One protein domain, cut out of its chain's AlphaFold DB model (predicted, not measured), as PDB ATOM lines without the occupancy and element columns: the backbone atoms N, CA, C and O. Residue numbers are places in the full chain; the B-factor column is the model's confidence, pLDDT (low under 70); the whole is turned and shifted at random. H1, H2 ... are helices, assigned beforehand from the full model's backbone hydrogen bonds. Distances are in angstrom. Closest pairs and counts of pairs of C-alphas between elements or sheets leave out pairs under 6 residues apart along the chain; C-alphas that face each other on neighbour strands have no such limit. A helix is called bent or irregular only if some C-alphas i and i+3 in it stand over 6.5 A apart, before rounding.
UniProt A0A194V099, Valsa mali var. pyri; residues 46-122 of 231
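Overview. This is residues 46 to 122 of the 231 residues of a protein of Valsa mali var. pyri (UniProt A0A194V099). Little regular structure: the chain makes a flat, open loop, with H1 and H2 meeting in a wide V at one end of its length and short H3 alone at the other. The long unnamed stretch 91 to 122 leads back from H3 toward Phe 46. The printed part has 77 residues, 25 of them in three named helices, H1, H2 and H3 in order, with no named strand; the class is all helix. It is loose, with a radius of gyration of the C-alphas of 15.1 A, and spans 46 by 30 by 16 A.

Along the chain. Find C-alpha 67 at (-34.499, -52.842, 18.925); from there H2 runs 13.8 A to residue 76. It is irregular, but only just: C-alphas 69 and 72 are 7.0 A apart. H1, residues 51 to 59, covers 12.4 A. H3, residues 85 to 90, ends at C-alpha 90, (-32.878, -30.684, -8.737).

Arrangement. H2 touches H1, closest at the C-alphas of Trp 67 and Lys 51, 5.2 A apart. They run opposite ways at a steep tilt of 55 degrees. H3 is apart from both. In H3 every O i to N i+4 pair is within hydrogen-bond range; in H1 4 of 5 are, in H2 4 of 6.

Size, cuts and confidence. Look at Gly 61 and Ala 86, whose C-alphas are the two farthest apart, 47.4 A. The printed part has no cut, and both links between helices are short. Residues 94 to 103 have pLDDT under 70.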
ATOM      1  N   PHE A  46     -41.775 -45.124   2.996       92.12
ATOM      2  CA  PHE A  46     -40.872 -45.956   3.774       92.12
ATOM      3  C   PHE A  46     -40.244 -45.111   4.880       92.12
ATOM      4  O   PHE A  46     -39.305 -44.344   4.654       92.12
ATOM      5  N   VAL A  47     -40.833 -45.226   6.067       90.44
ATOM      6  CA  VAL A  47     -40.497 -44.443   7.256       90.44
ATOM      7  C   VAL A  47     -39.666 -45.317   8.191       90.44
ATOM      8  O   VAL A  47     -39.967 -46.495   8.380       90.44
ATOM      9  N   ALA A  48     -38.603 -44.748   8.748       87.75
ATOM     10  CA  ALA A  48     -37.749 -45.442   9.696       87.75
ATOM     11  C   ALA A  48     -38.471 -45.743  11.021       87.75
ATOM     12  O   ALA A  48     -39.335 -44.987  11.467       87.75
ATOM     13  N   ASN A  49     -38.087 -46.853  11.653       90.19
ATOM     14  CA  ASN A  49     -38.617 -47.266  12.950       90.19
ATOM     15  C   ASN A  49     -37.898 -46.551  14.100       90.19
ATOM     16  O   ASN A  49     -36.718 -46.223  13.989       90.19
ATOM     17  N   SER A  50     -38.593 -46.386  15.225       91.81
ATOM     18  CA  SER A  50     -38.027 -45.856  16.469       91.81
ATOM     19  C   SER A  50     -37.545 -46.990  17.374       91.81
ATOM     20  O   SER A  50     -38.287 -47.942  17.620       91.81
ATOM     21  N   LYS A  51     -36.331 -46.860  17.920       95.00
ATOM     22  CA  LYS A  51     -35.787 -47.775  18.930       95.00
ATOM     23  C   LYS A  51     -36.677 -47.824  20.169       95.00
ATOM     24  O   LYS A  51     -37.069 -48.914  20.572       95.00
ATOM     25  N   ALA A  52     -37.058 -46.665  20.706       95.06
ATOM     26  CA  ALA A  52     -37.916 -46.576  21.885       95.06
ATOM     27  C   ALA A  52     -39.260 -47.301  21.689       95.06
ATOM     28  O   ALA A  52     -39.712 -48.016  22.579       95.06
ATOM     29  N   ALA A  53     -39.874 -47.176  20.506       93.44
ATOM     30  CA  ALA A  53     -41.126 -47.868  20.204       93.44
ATOM     31  C   ALA A  53     -40.970 -49.400  20.163       93.44
ATOM     32  O   ALA A  53     -41.871 -50.111  20.596       93.44
ATOM     33  N   MET A  54     -39.842 -49.914  19.658       94.12
ATOM     34  CA  MET A  54     -39.570 -51.359  19.638       94.12
ATOM     35  C   MET A  54     -39.219 -51.889  21.027       94.12
ATOM     36  O   MET A  54     -39.722 -52.928  21.437       94.12
ATOM     37  N   ASP A  55     -38.385 -51.171  21.780       97.12
ATOM     38  CA  ASP A  55     -38.035 -51.562  23.148       97.12
ATOM     39  C   ASP A  55     -39.284 -51.638  24.038       97.12
ATOM     40  O   ASP A  55     -39.418 -52.567  24.834       97.12
ATOM     41  N   ALA A  56     -40.248 -50.735  23.825       97.06
ATOM     42  CA  ALA A  56     -41.539 -50.790  24.496       97.06
ATOM     43  C   ALA A  56     -42.290 -52.107  24.217       97.06
ATOM     44  O   ALA A  56     -42.937 -52.630  25.116       97.06
ATOM     45  N   TRP A  57     -42.195 -52.705  23.022       95.94
ATOM     46  CA  TRP A  57     -42.834 -54.006  22.751       95.94
ATOM     47  C   TRP A  57     -42.277 -55.117  23.642       95.94
ATOM     48  O   TRP A  57     -43.037 -55.944  24.153       95.94
ATOM     49  N   ALA A  58     -40.959 -55.127  23.858       95.94
ATOM     50  CA  ALA A  58     -40.328 -56.078  24.763       95.94
ATOM     51  C   ALA A  58     -40.741 -55.836  26.219       95.94
ATOM     52  O   ALA A  58     -41.048 -56.795  26.929       95.94
ATOM     53  N   GLU A  59     -40.820 -54.570  26.636       96.12
ATOM     54  CA  GLU A  59     -41.303 -54.175  27.964       96.12
ATOM     55  C   GLU A  59     -42.771 -54.579  28.195       96.12
ATOM     56  O   GLU A  59     -43.111 -55.090  29.260       96.12
ATOM     57  N   PHE A  60     -43.622 -54.467  27.170       94.56
ATOM     58  CA  PHE A  60     -45.036 -54.862  27.203       94.56
ATOM     59  C   PHE A  60     -45.278 -56.372  27.033       94.56
ATOM     60  O   PHE A  60     -46.394 -56.799  26.734       94.56
ATOM     61  N   GLY A  61     -44.261 -57.207  27.262       94.56
ATOM     62  CA  GLY A  61     -44.433 -58.658  27.355       94.56
ATOM     63  C   GLY A  61     -44.132 -59.432  26.074       94.56
ATOM     64  O   GLY A  61     -44.512 -60.598  25.978       94.56
ATOM     65  N   SER A  62     -43.392 -58.841  25.129       96.06
ATOM     66  CA  SER A  62     -42.858 -59.547  23.951       96.06
ATOM     67  C   SER A  62     -41.323 -59.670  23.985       96.06
ATOM     68  O   SER A  62     -40.643 -59.030  23.178       96.06
ATOM     69  N   PRO A  63     -40.724 -60.476  24.890       95.06
ATOM     70  CA  PRO A  63     -39.271 -60.641  24.952       95.06
ATOM     71  C   PRO A  63     -38.662 -61.017  23.594       95.06
ATOM     72  O   PRO A  63     -39.184 -61.886  22.894       95.06
ATOM     73  N   GLY A  64     -37.549 -60.374  23.231       95.69
ATOM     74  CA  GLY A  64     -36.879 -60.575  21.941       95.69
ATOM     75  C   GLY A  64     -37.447 -59.748  20.781       95.69
ATOM     76  O   GLY A  64     -36.977 -59.902  19.656       95.69
ATOM     77  N   TRP A  65     -38.418 -58.864  21.038       96.88
ATOM     78  CA  TRP A  65     -38.949 -57.899  20.063       96.88
ATOM     79  C   TRP A  65     -38.446 -56.460  20.282       96.88
ATOM     80  O   TRP A  65     -39.017 -55.518  19.742       96.88
ATOM     81  N   ASP A  66     -37.362 -56.290  21.041       97.12
ATOM     82  CA  ASP A  66     -36.667 -55.011  21.230       97.12
ATOM     83  C   ASP A  66     -35.846 -54.585  19.997       97.12
ATOM     84  O   ASP A  66     -35.650 -55.341  19.035       97.12
ATOM     85  N   TRP A  67     -35.311 -53.360  20.025       96.25
ATOM     86  CA  TRP A  67     -34.499 -52.842  18.925       96.25
ATOM     87  C   TRP A  67     -33.253 -53.683  18.647       96.25
ATOM     88  O   TRP A  67     -32.907 -53.897  17.487       96.25
ATOM     89  N   GLN A  68     -32.562 -54.154  19.688       96.25
ATOM     90  CA  GLN A  68     -31.324 -54.916  19.522       96.25
ATOM     91  C   GLN A  68     -31.580 -56.203  18.729       96.25
ATOM     92  O   GLN A  68     -30.793 -56.562  17.849       96.25
ATOM     93  N   SER A  69     -32.704 -56.855  19.011       96.94
ATOM     94  CA  SER A  69     -33.135 -58.094  18.373       96.94
ATOM     95  C   SER A  69     -33.675 -57.864  16.956       96.94
ATOM     96  O   SER A  69     -33.391 -58.648  16.046       96.94
ATOM     97  N   MET A  70     -34.409 -56.766  16.735       96.00
ATOM     98  CA  MET A  70     -35.117 -56.501  15.475       96.00
ATOM     99  C   MET A  70     -34.307 -55.702  14.443       96.00
ATOM    100  O   MET A  70     -34.493 -55.894  13.239       96.00
ATOM    101  N   ALA A  71     -33.366 -54.851  14.865       93.75
ATOM    102  CA  ALA A  71     -32.566 -54.008  13.968       93.75
ATOM    103  C   ALA A  71     -31.833 -54.779  12.848       93.75
ATOM    104  O   ALA A  71     -31.839 -54.303  11.706       93.75
ATOM    105  N   PRO A  72     -31.252 -55.978  13.080       94.94
ATOM    106  CA  PRO A  72     -30.644 -56.764  12.006       94.94
ATOM    107  C   PRO A  72     -31.648 -57.155  10.916       94.94
ATOM    108  O   PRO A  72     -31.314 -57.129   9.729       94.94
ATOM    109  N   TYR A  73     -32.886 -57.480  11.297       94.94
ATOM    110  CA  TYR A  73     -33.954 -57.777  10.347       94.94
ATOM    111  C   TYR A  73     -34.401 -56.518   9.625       94.94
ATOM    112  O   TYR A  73     -34.568 -56.577   8.408       94.94
ATOM    113  N   PHE A  74     -34.487 -55.382  10.333       91.31
ATOM    114  CA  PHE A  74     -34.791 -54.099   9.709       91.31
ATOM    115  C   PHE A  74     -33.779 -53.727   8.632       91.31
ATOM    116  O   PHE A  74     -34.167 -53.333   7.540       91.31
ATOM    117  N   LYS A  75     -32.491 -53.958   8.876       90.62
ATOM    118  CA  LYS A  75     -31.447 -53.773   7.865       90.62
ATOM    119  C   LYS A  75     -31.532 -54.786   6.716       90.62
ATOM    120  O   LYS A  75     -31.178 -54.459   5.590       90.62
ATOM    121  N   LYS A  76     -31.972 -56.017   6.986       94.38
ATOM    122  CA  LYS A  76     -32.024 -57.106   5.999       94.38
ATOM    123  C   LYS A  76     -33.160 -56.957   4.982       94.38
ATOM    124  O   LYS A  76     -32.988 -57.383   3.844       94.38
ATOM    125  N   PHE A  77     -34.323 -56.434   5.378       92.06
ATOM    126  CA  PHE A  77     -35.527 -56.492   4.533       92.06
ATOM    127  C   PHE A  77     -35.599 -55.411   3.444       92.06
ATOM    128  O   PHE A  77     -36.463 -55.503   2.570       92.06
ATOM    129  N   HIS A  78     -34.734 -54.393   3.489       91.31
ATOM    130  CA  HIS A  78     -34.740 -53.290   2.529       91.31
ATOM    131  C   HIS A  78     -33.354 -53.047   1.930       91.31
ATOM    132  O   HIS A  78     -32.324 -53.347   2.527       91.31
ATOM    133  N   THR A  79     -33.337 -52.462   0.735       90.75
ATOM    134  CA  THR A  79     -32.139 -51.889   0.118       90.75
ATOM    135  C   THR A  79     -32.431 -50.425  -0.156       90.75
ATOM    136  O   THR A  79     -33.383 -50.110  -0.863       90.75
ATOM    137  N   LEU A  80     -31.641 -49.526   0.434       87.44
ATOM    138  CA  LEU A  80     -31.824 -48.091   0.258       87.44
ATOM    139  C   LEU A  80     -30.974 -47.593  -0.915       87.44
ATOM    140  O   LEU A  80     -29.745 -47.566  -0.835       87.44
ATOM    141  N   SER A  81     -31.629 -47.150  -1.985       85.69
ATOM    142  CA  SER A  81     -30.973 -46.465  -3.100       85.69
ATOM    143  C   SER A  81     -31.016 -44.959  -2.872       85.69
ATOM    144  O   SER A  81     -32.087 -44.353  -2.852       85.69
ATOM    145  N   ARG A  82     -29.847 -44.345  -2.671       80.69
ATOM    146  CA  ARG A  82     -29.749 -42.892  -2.491       80.69
ATOM    147  C   ARG A  82     -29.936 -42.167  -3.833       80.69
ATOM    148  O   ARG A  82     -29.473 -42.679  -4.854       80.69
ATOM    149  N   PRO A  83     -30.574 -40.982  -3.847       79.69
ATOM    150  CA  PRO A  83     -30.666 -40.162  -5.050       79.69
ATOM    151  C   PRO A  83     -29.272 -39.768  -5.553       79.69
ATOM    152  O   PRO A  83     -28.333 -39.601  -4.770       79.69
ATOM    153  N   SER A  84     -29.134 -39.612  -6.873       84.56
ATOM    154  CA  SER A  84     -27.905 -39.069  -7.457       84.56
ATOM    155  C   SER A  84     -27.715 -37.608  -7.028       84.56
ATOM    156  O   SER A  84     -28.708 -36.923  -6.776       84.56
ATOM    157  N   PRO A  85     -26.477 -37.079  -7.002       84.94
ATOM    158  CA  PRO A  85     -26.240 -35.673  -6.667       84.94
ATOM    159  C   PRO A  85     -27.085 -34.698  -7.502       84.94
ATOM    160  O   PRO A  85     -27.684 -33.782  -6.952       84.94
ATOM    161  N   ALA A  86     -27.216 -34.957  -8.808       87.50
ATOM    162  CA  ALA A  86     -28.042 -34.147  -9.703       87.50
ATOM    163  C   ALA A  86     -29.538 -34.194  -9.339       87.50
ATOM    164  O   ALA A  86     -30.217 -33.172  -9.399       87.50
ATOM    165  N   ALA A  87     -30.061 -35.361  -8.942       83.69
ATOM    166  CA  ALA A  87     -31.444 -35.483  -8.484       83.69
ATOM    167  C   ALA A  87     -31.654 -34.771  -7.141       83.69
ATOM    168  O   ALA A  87     -32.657 -34.082  -6.973       83.69
ATOM    169  N   SER A  88     -30.697 -34.892  -6.216       82.56
ATOM    170  CA  SER A  88     -30.731 -34.196  -4.928       82.56
ATOM    171  C   SER A  88     -30.746 -32.682  -5.094       82.56
ATOM    172  O   SER A  88     -31.553 -32.011  -4.458       82.56
ATOM    173  N   GLU A  89     -29.910 -32.148  -5.988       85.00
ATOM    174  CA  GLU A  89     -29.887 -30.722  -6.307       85.00
ATOM    175  C   GLU A  89     -31.193 -30.283  -6.978       85.00
ATOM    176  O   GLU A  89     -31.805 -29.303  -6.551       85.00
ATOM    177  N   HIS A  90     -31.656 -31.013  -7.999       84.94
ATOM    178  CA  HIS A  90     -32.878 -30.684  -8.737       84.94
ATOM    179  C   HIS A  90     -34.122 -30.656  -7.837       84.94
ATOM    180  O   HIS A  90     -34.943 -29.749  -7.951       84.94
ATOM    181  N   LEU A  91     -34.239 -31.630  -6.931       82.81
ATOM    182  CA  LEU A  91     -35.353 -31.755  -5.990       82.81
ATOM    183  C   LEU A  91     -35.142 -30.956  -4.693       82.81
ATOM    184  O   LEU A  91     -36.012 -30.993  -3.825       82.81
ATOM    185  N   ARG A  92     -34.011 -30.245  -4.564       77.81
ATOM    186  CA  ARG A  92     -33.647 -29.435  -3.389       77.81
ATOM    187  C   ARG A  92     -33.706 -30.222  -2.083       77.81
ATOM    188  O   ARG A  92     -34.185 -29.716  -1.081       77.81
ATOM    189  N   LEU A  93     -33.243 -31.474  -2.078       74.25
ATOM    190  CA  LEU A  93     -33.369 -32.388  -0.927       74.25
ATOM    191  C   LEU A  93     -32.569 -31.952   0.322       74.25
ATOM    192  O   LEU A  93     -32.547 -32.662   1.323       74.25
ATOM    193  N   ASP A  94     -31.921 -30.792   0.271       68.12
ATOM    194  CA  ASP A  94     -31.253 -30.087   1.359       68.12
ATOM    195  C   ASP A  94     -32.201 -29.205   2.205       68.12
ATOM    196  O   ASP A  94     -31.755 -28.607   3.180       68.12
ATOM    197  N   TYR A  95     -33.508 -29.138   1.898       61.69
ATOM    198  CA  TYR A  95     -34.449 -28.171   2.500       61.69
ATOM    199  C   TYR A  95     -34.855 -28.379   3.979       61.69
ATOM    200  O   TYR A  95     -35.795 -27.723   4.435       61.69
ATOM    201  N   ILE A  96     -34.183 -29.216   4.779       60.81
ATOM    202  CA  ILE A  96     -34.478 -29.273   6.225       60.81
ATOM    203  C   ILE A  96     -33.959 -27.981   6.864       60.81
ATOM    204  O   ILE A  96     -32.777 -27.811   7.134       60.81
ATOM    205  N   ASN A  97     -34.873 -27.028   7.018       56.16
ATOM    206  CA  ASN A  97     -34.575 -25.670   7.431       56.16
ATOM    207  C   ASN A  97     -34.367 -25.599   8.951       56.16
ATOM    208  O   ASN A  97     -35.339 -25.635   9.708       56.16
ATOM    209  N   ASP A  98     -33.120 -25.412   9.386       59.31
ATOM    210  CA  ASP A  98     -32.759 -25.197  10.795       59.31
ATOM    211  C   ASP A  98     -33.506 -24.009  11.436       59.31
ATOM    212  O   ASP A  98     -33.753 -23.999  12.644       59.31
ATOM    213  N   ALA A  99     -33.952 -23.025  10.643       62.84
ATOM    214  CA  ALA A  99     -34.735 -21.888  11.132       62.84
ATOM    215  C   ALA A  99     -36.160 -22.264  11.582       62.84
ATOM    216  O   ALA A  99     -36.821 -21.456  12.231       62.84
ATOM    217  N   LEU A 100     -36.639 -23.476  11.269       64.88
ATOM    218  CA  LEU A 100     -37.904 -24.001  11.797       64.88
ATOM    219  C   LEU A 100     -37.787 -24.460  13.260       64.88
ATOM    220  O   LEU A 100     -38.794 -24.830  13.858       64.88
ATOM    221  N   GLY A 101     -36.580 -24.448  13.844       60.59
ATOM    222  CA  GLY A 101     -36.355 -24.819  15.242       60.59
ATOM    223  C   GLY A 101     -36.538 -26.312  15.527       60.59
ATOM    224  O   GLY A 101     -36.660 -26.696  16.688       60.59
ATOM    225  N   TRP A 102     -36.556 -27.152  14.485       63.34
ATOM    226  CA  TRP A 102     -36.689 -28.602  14.599       63.34
ATOM    227  C   TRP A 102     -35.412 -29.288  14.095       63.34
ATOM    228  O   TRP A 102     -35.357 -29.708  12.938       63.34
ATOM    229  N   PRO A 103     -34.360 -29.371  14.930       65.44
ATOM    230  CA  PRO A 103     -33.083 -29.921  14.499       65.44
ATOM    231  C   PRO A 103     -33.243 -31.403  14.151       65.44
ATOM    232  O   PRO A 103     -33.762 -32.178  14.954       65.44
ATOM    233  N   ALA A 104     -32.796 -31.784  12.955       72.81
ATOM    234  CA  ALA A 104     -32.649 -33.179  12.564       72.81
ATOM    235  C   ALA A 104     -31.329 -33.727  13.125       72.81
ATOM    236  O   ALA A 104     -30.270 -33.132  12.917       72.81
ATOM    237  N   SER A 105     -31.371 -34.861  13.826       70.94
ATOM    238  CA  SER A 105     -30.174 -35.491  14.395       70.94
ATOM    239  C   SER A 105     -29.924 -36.888  13.821       70.94
ATOM    240  O   SER A 105     -30.710 -37.814  13.993       70.94
ATOM    241  N   GLY A 106     -28.766 -37.065  13.182       73.06
ATOM    242  CA  GLY A 106     -28.264 -38.384  12.792       73.06
ATOM    243  C   GLY A 106     -28.962 -39.028  11.588       73.06
ATOM    244  O   GLY A 106     -29.548 -38.359  10.741       73.06
ATOM    245  N   ASP A 107     -28.825 -40.352  11.485       82.19
ATOM    246  CA  ASP A 107     -29.429 -41.172  10.429       82.19
ATOM    247  C   ASP A 107     -30.853 -41.592  10.842       82.19
ATOM    248  O   ASP A 107     -30.983 -42.251  11.883       82.19
ATOM    249  N   PRO A 108     -31.905 -41.294  10.046       84.56
ATOM    250  CA  PRO A 108     -33.270 -41.767  10.285       84.56
ATOM    251  C   PRO A 108     -33.370 -43.256  10.620       84.56
ATOM    252  O   PRO A 108     -34.148 -43.640  11.485       84.56
ATOM    253  N   PHE A 109     -32.541 -44.101  10.002       86.75
ATOM    254  CA  PHE A 109     -32.582 -45.557  10.175       86.75
ATOM    255  C   PHE A 109     -31.766 -46.078  11.369       86.75
ATOM    256  O   PHE A 109     -31.685 -47.289  11.573       86.75
ATOM    257  N   SER A 110     -31.182 -45.187  12.177       88.12
ATOM    258  CA  SER A 110     -30.446 -45.551  13.399       88.12
ATOM    259  C   SER A 110     -31.342 -45.947  14.577       88.12
ATOM    260  O   SER A 110     -30.846 -46.547  15.529       88.12
ATOM    261  N   GLY A 111     -32.636 -45.617  14.517       88.75
ATOM    262  CA  GLY A 111     -33.605 -45.829  15.597       88.75
ATOM    263  C   GLY A 111     -33.739 -44.655  16.572       88.75
ATOM    264  O   GLY A 111     -34.736 -44.585  17.287       88.75
ATOM    265  N   GLU A 112     -32.789 -43.719  16.563       89.75
ATOM    266  CA  GLU A 112     -32.685 -42.601  17.519       89.75
ATOM    267  C   GLU A 112     -32.931 -41.224  16.868       89.75
ATOM    268  O   GLU A 112     -32.713 -40.181  17.481       89.75
ATOM    269  N   PHE A 113     -33.359 -41.201  15.603       86.12
ATOM    270  CA  PHE A 113     -33.570 -39.960  14.865       86.12
ATOM    271  C   PHE A 113     -34.769 -39.169  15.395       86.12
ATOM    272  O   PHE A 113     -35.865 -39.705  15.570       86.12
ATOM    273  N   VAL A 114     -34.573 -37.861  15.549       82.62
ATOM    274  CA  VAL A 114     -35.624 -36.888  15.856       82.62
ATOM    275  C   VAL A 114     -35.519 -35.752  14.846       82.62
ATOM    276  O   VAL A 114     -34.424 -35.252  14.601       82.62
ATOM    277  N   GLY A 115     -36.644 -35.343  14.254       81.75
ATOM    278  CA  GLY A 115     -36.679 -34.242  13.290       81.75
ATOM    279  C   GLY A 115     -37.606 -34.479  12.104       81.75
ATOM    280  O   GLY A 115     -38.230 -35.532  11.969       81.75
ATOM    281  N   GLY A 116     -37.669 -33.492  11.211       79.00
ATOM    282  CA  GLY A 116     -38.180 -33.699   9.859       79.00
ATOM    283  C   GLY A 116     -37.102 -34.329   8.976       79.00
ATOM    284  O   GLY A 116     -35.934 -33.971   9.083       79.00
ATOM    285  N   TYR A 117     -37.482 -35.252   8.094       79.75
ATOM    286  CA  TYR A 117     -36.599 -35.779   7.054       79.75
ATOM    287  C   TYR A 117     -37.393 -36.167   5.811       79.75
ATOM    288  O   TYR A 117     -38.604 -36.378   5.863       79.75
ATOM    289  N   ILE A 118     -36.692 -36.281   4.686       81.12
ATOM    290  CA  ILE A 118     -37.264 -36.806   3.450       81.12
ATOM    291  C   ILE A 118     -37.252 -38.331   3.545       81.12
ATOM    292  O   ILE A 118     -36.190 -38.957   3.517       81.12
ATOM    293  N   ASN A 119     -38.432 -38.933   3.684       86.81
ATOM    294  CA  ASN A 119     -38.560 -40.383   3.743       86.81
ATOM    295  C   ASN A 119     -38.294 -41.028   2.375       86.81
ATOM    296  O   ASN A 119     -38.548 -40.446   1.320       86.81
ATOM    297  N   ALA A 120     -37.826 -42.274   2.397       88.12
ATOM    298  CA  ALA A 120     -37.703 -43.070   1.184       88.12
ATOM    299  C   ALA A 120     -39.085 -43.559   0.714       88.12
ATOM    300  O   ALA A 120     -40.088 -43.449   1.426       88.12
ATOM    301  N   MET A 121     -39.136 -44.121  -0.491       92.62
ATOM    302  CA  MET A 121     -40.338 -44.746  -1.043       92.62
ATOM    303  C   MET A 121     -40.048 -46.192  -1.445       92.62
ATOM    304  O   MET A 121     -38.951 -46.495  -1.910       92.62
ATOM    305  N   SER A 122     -41.041 -47.071  -1.311       96.12
ATOM    306  CA  SER A 122     -40.985 -48.464  -1.771       96.12
ATOM    307  C   SER A 122     -41.085 -48.551  -3.298       96.12
ATOM    308  O   SER A 122     -42.118 -48.922  -3.863       96.12
TER     309      SER A 122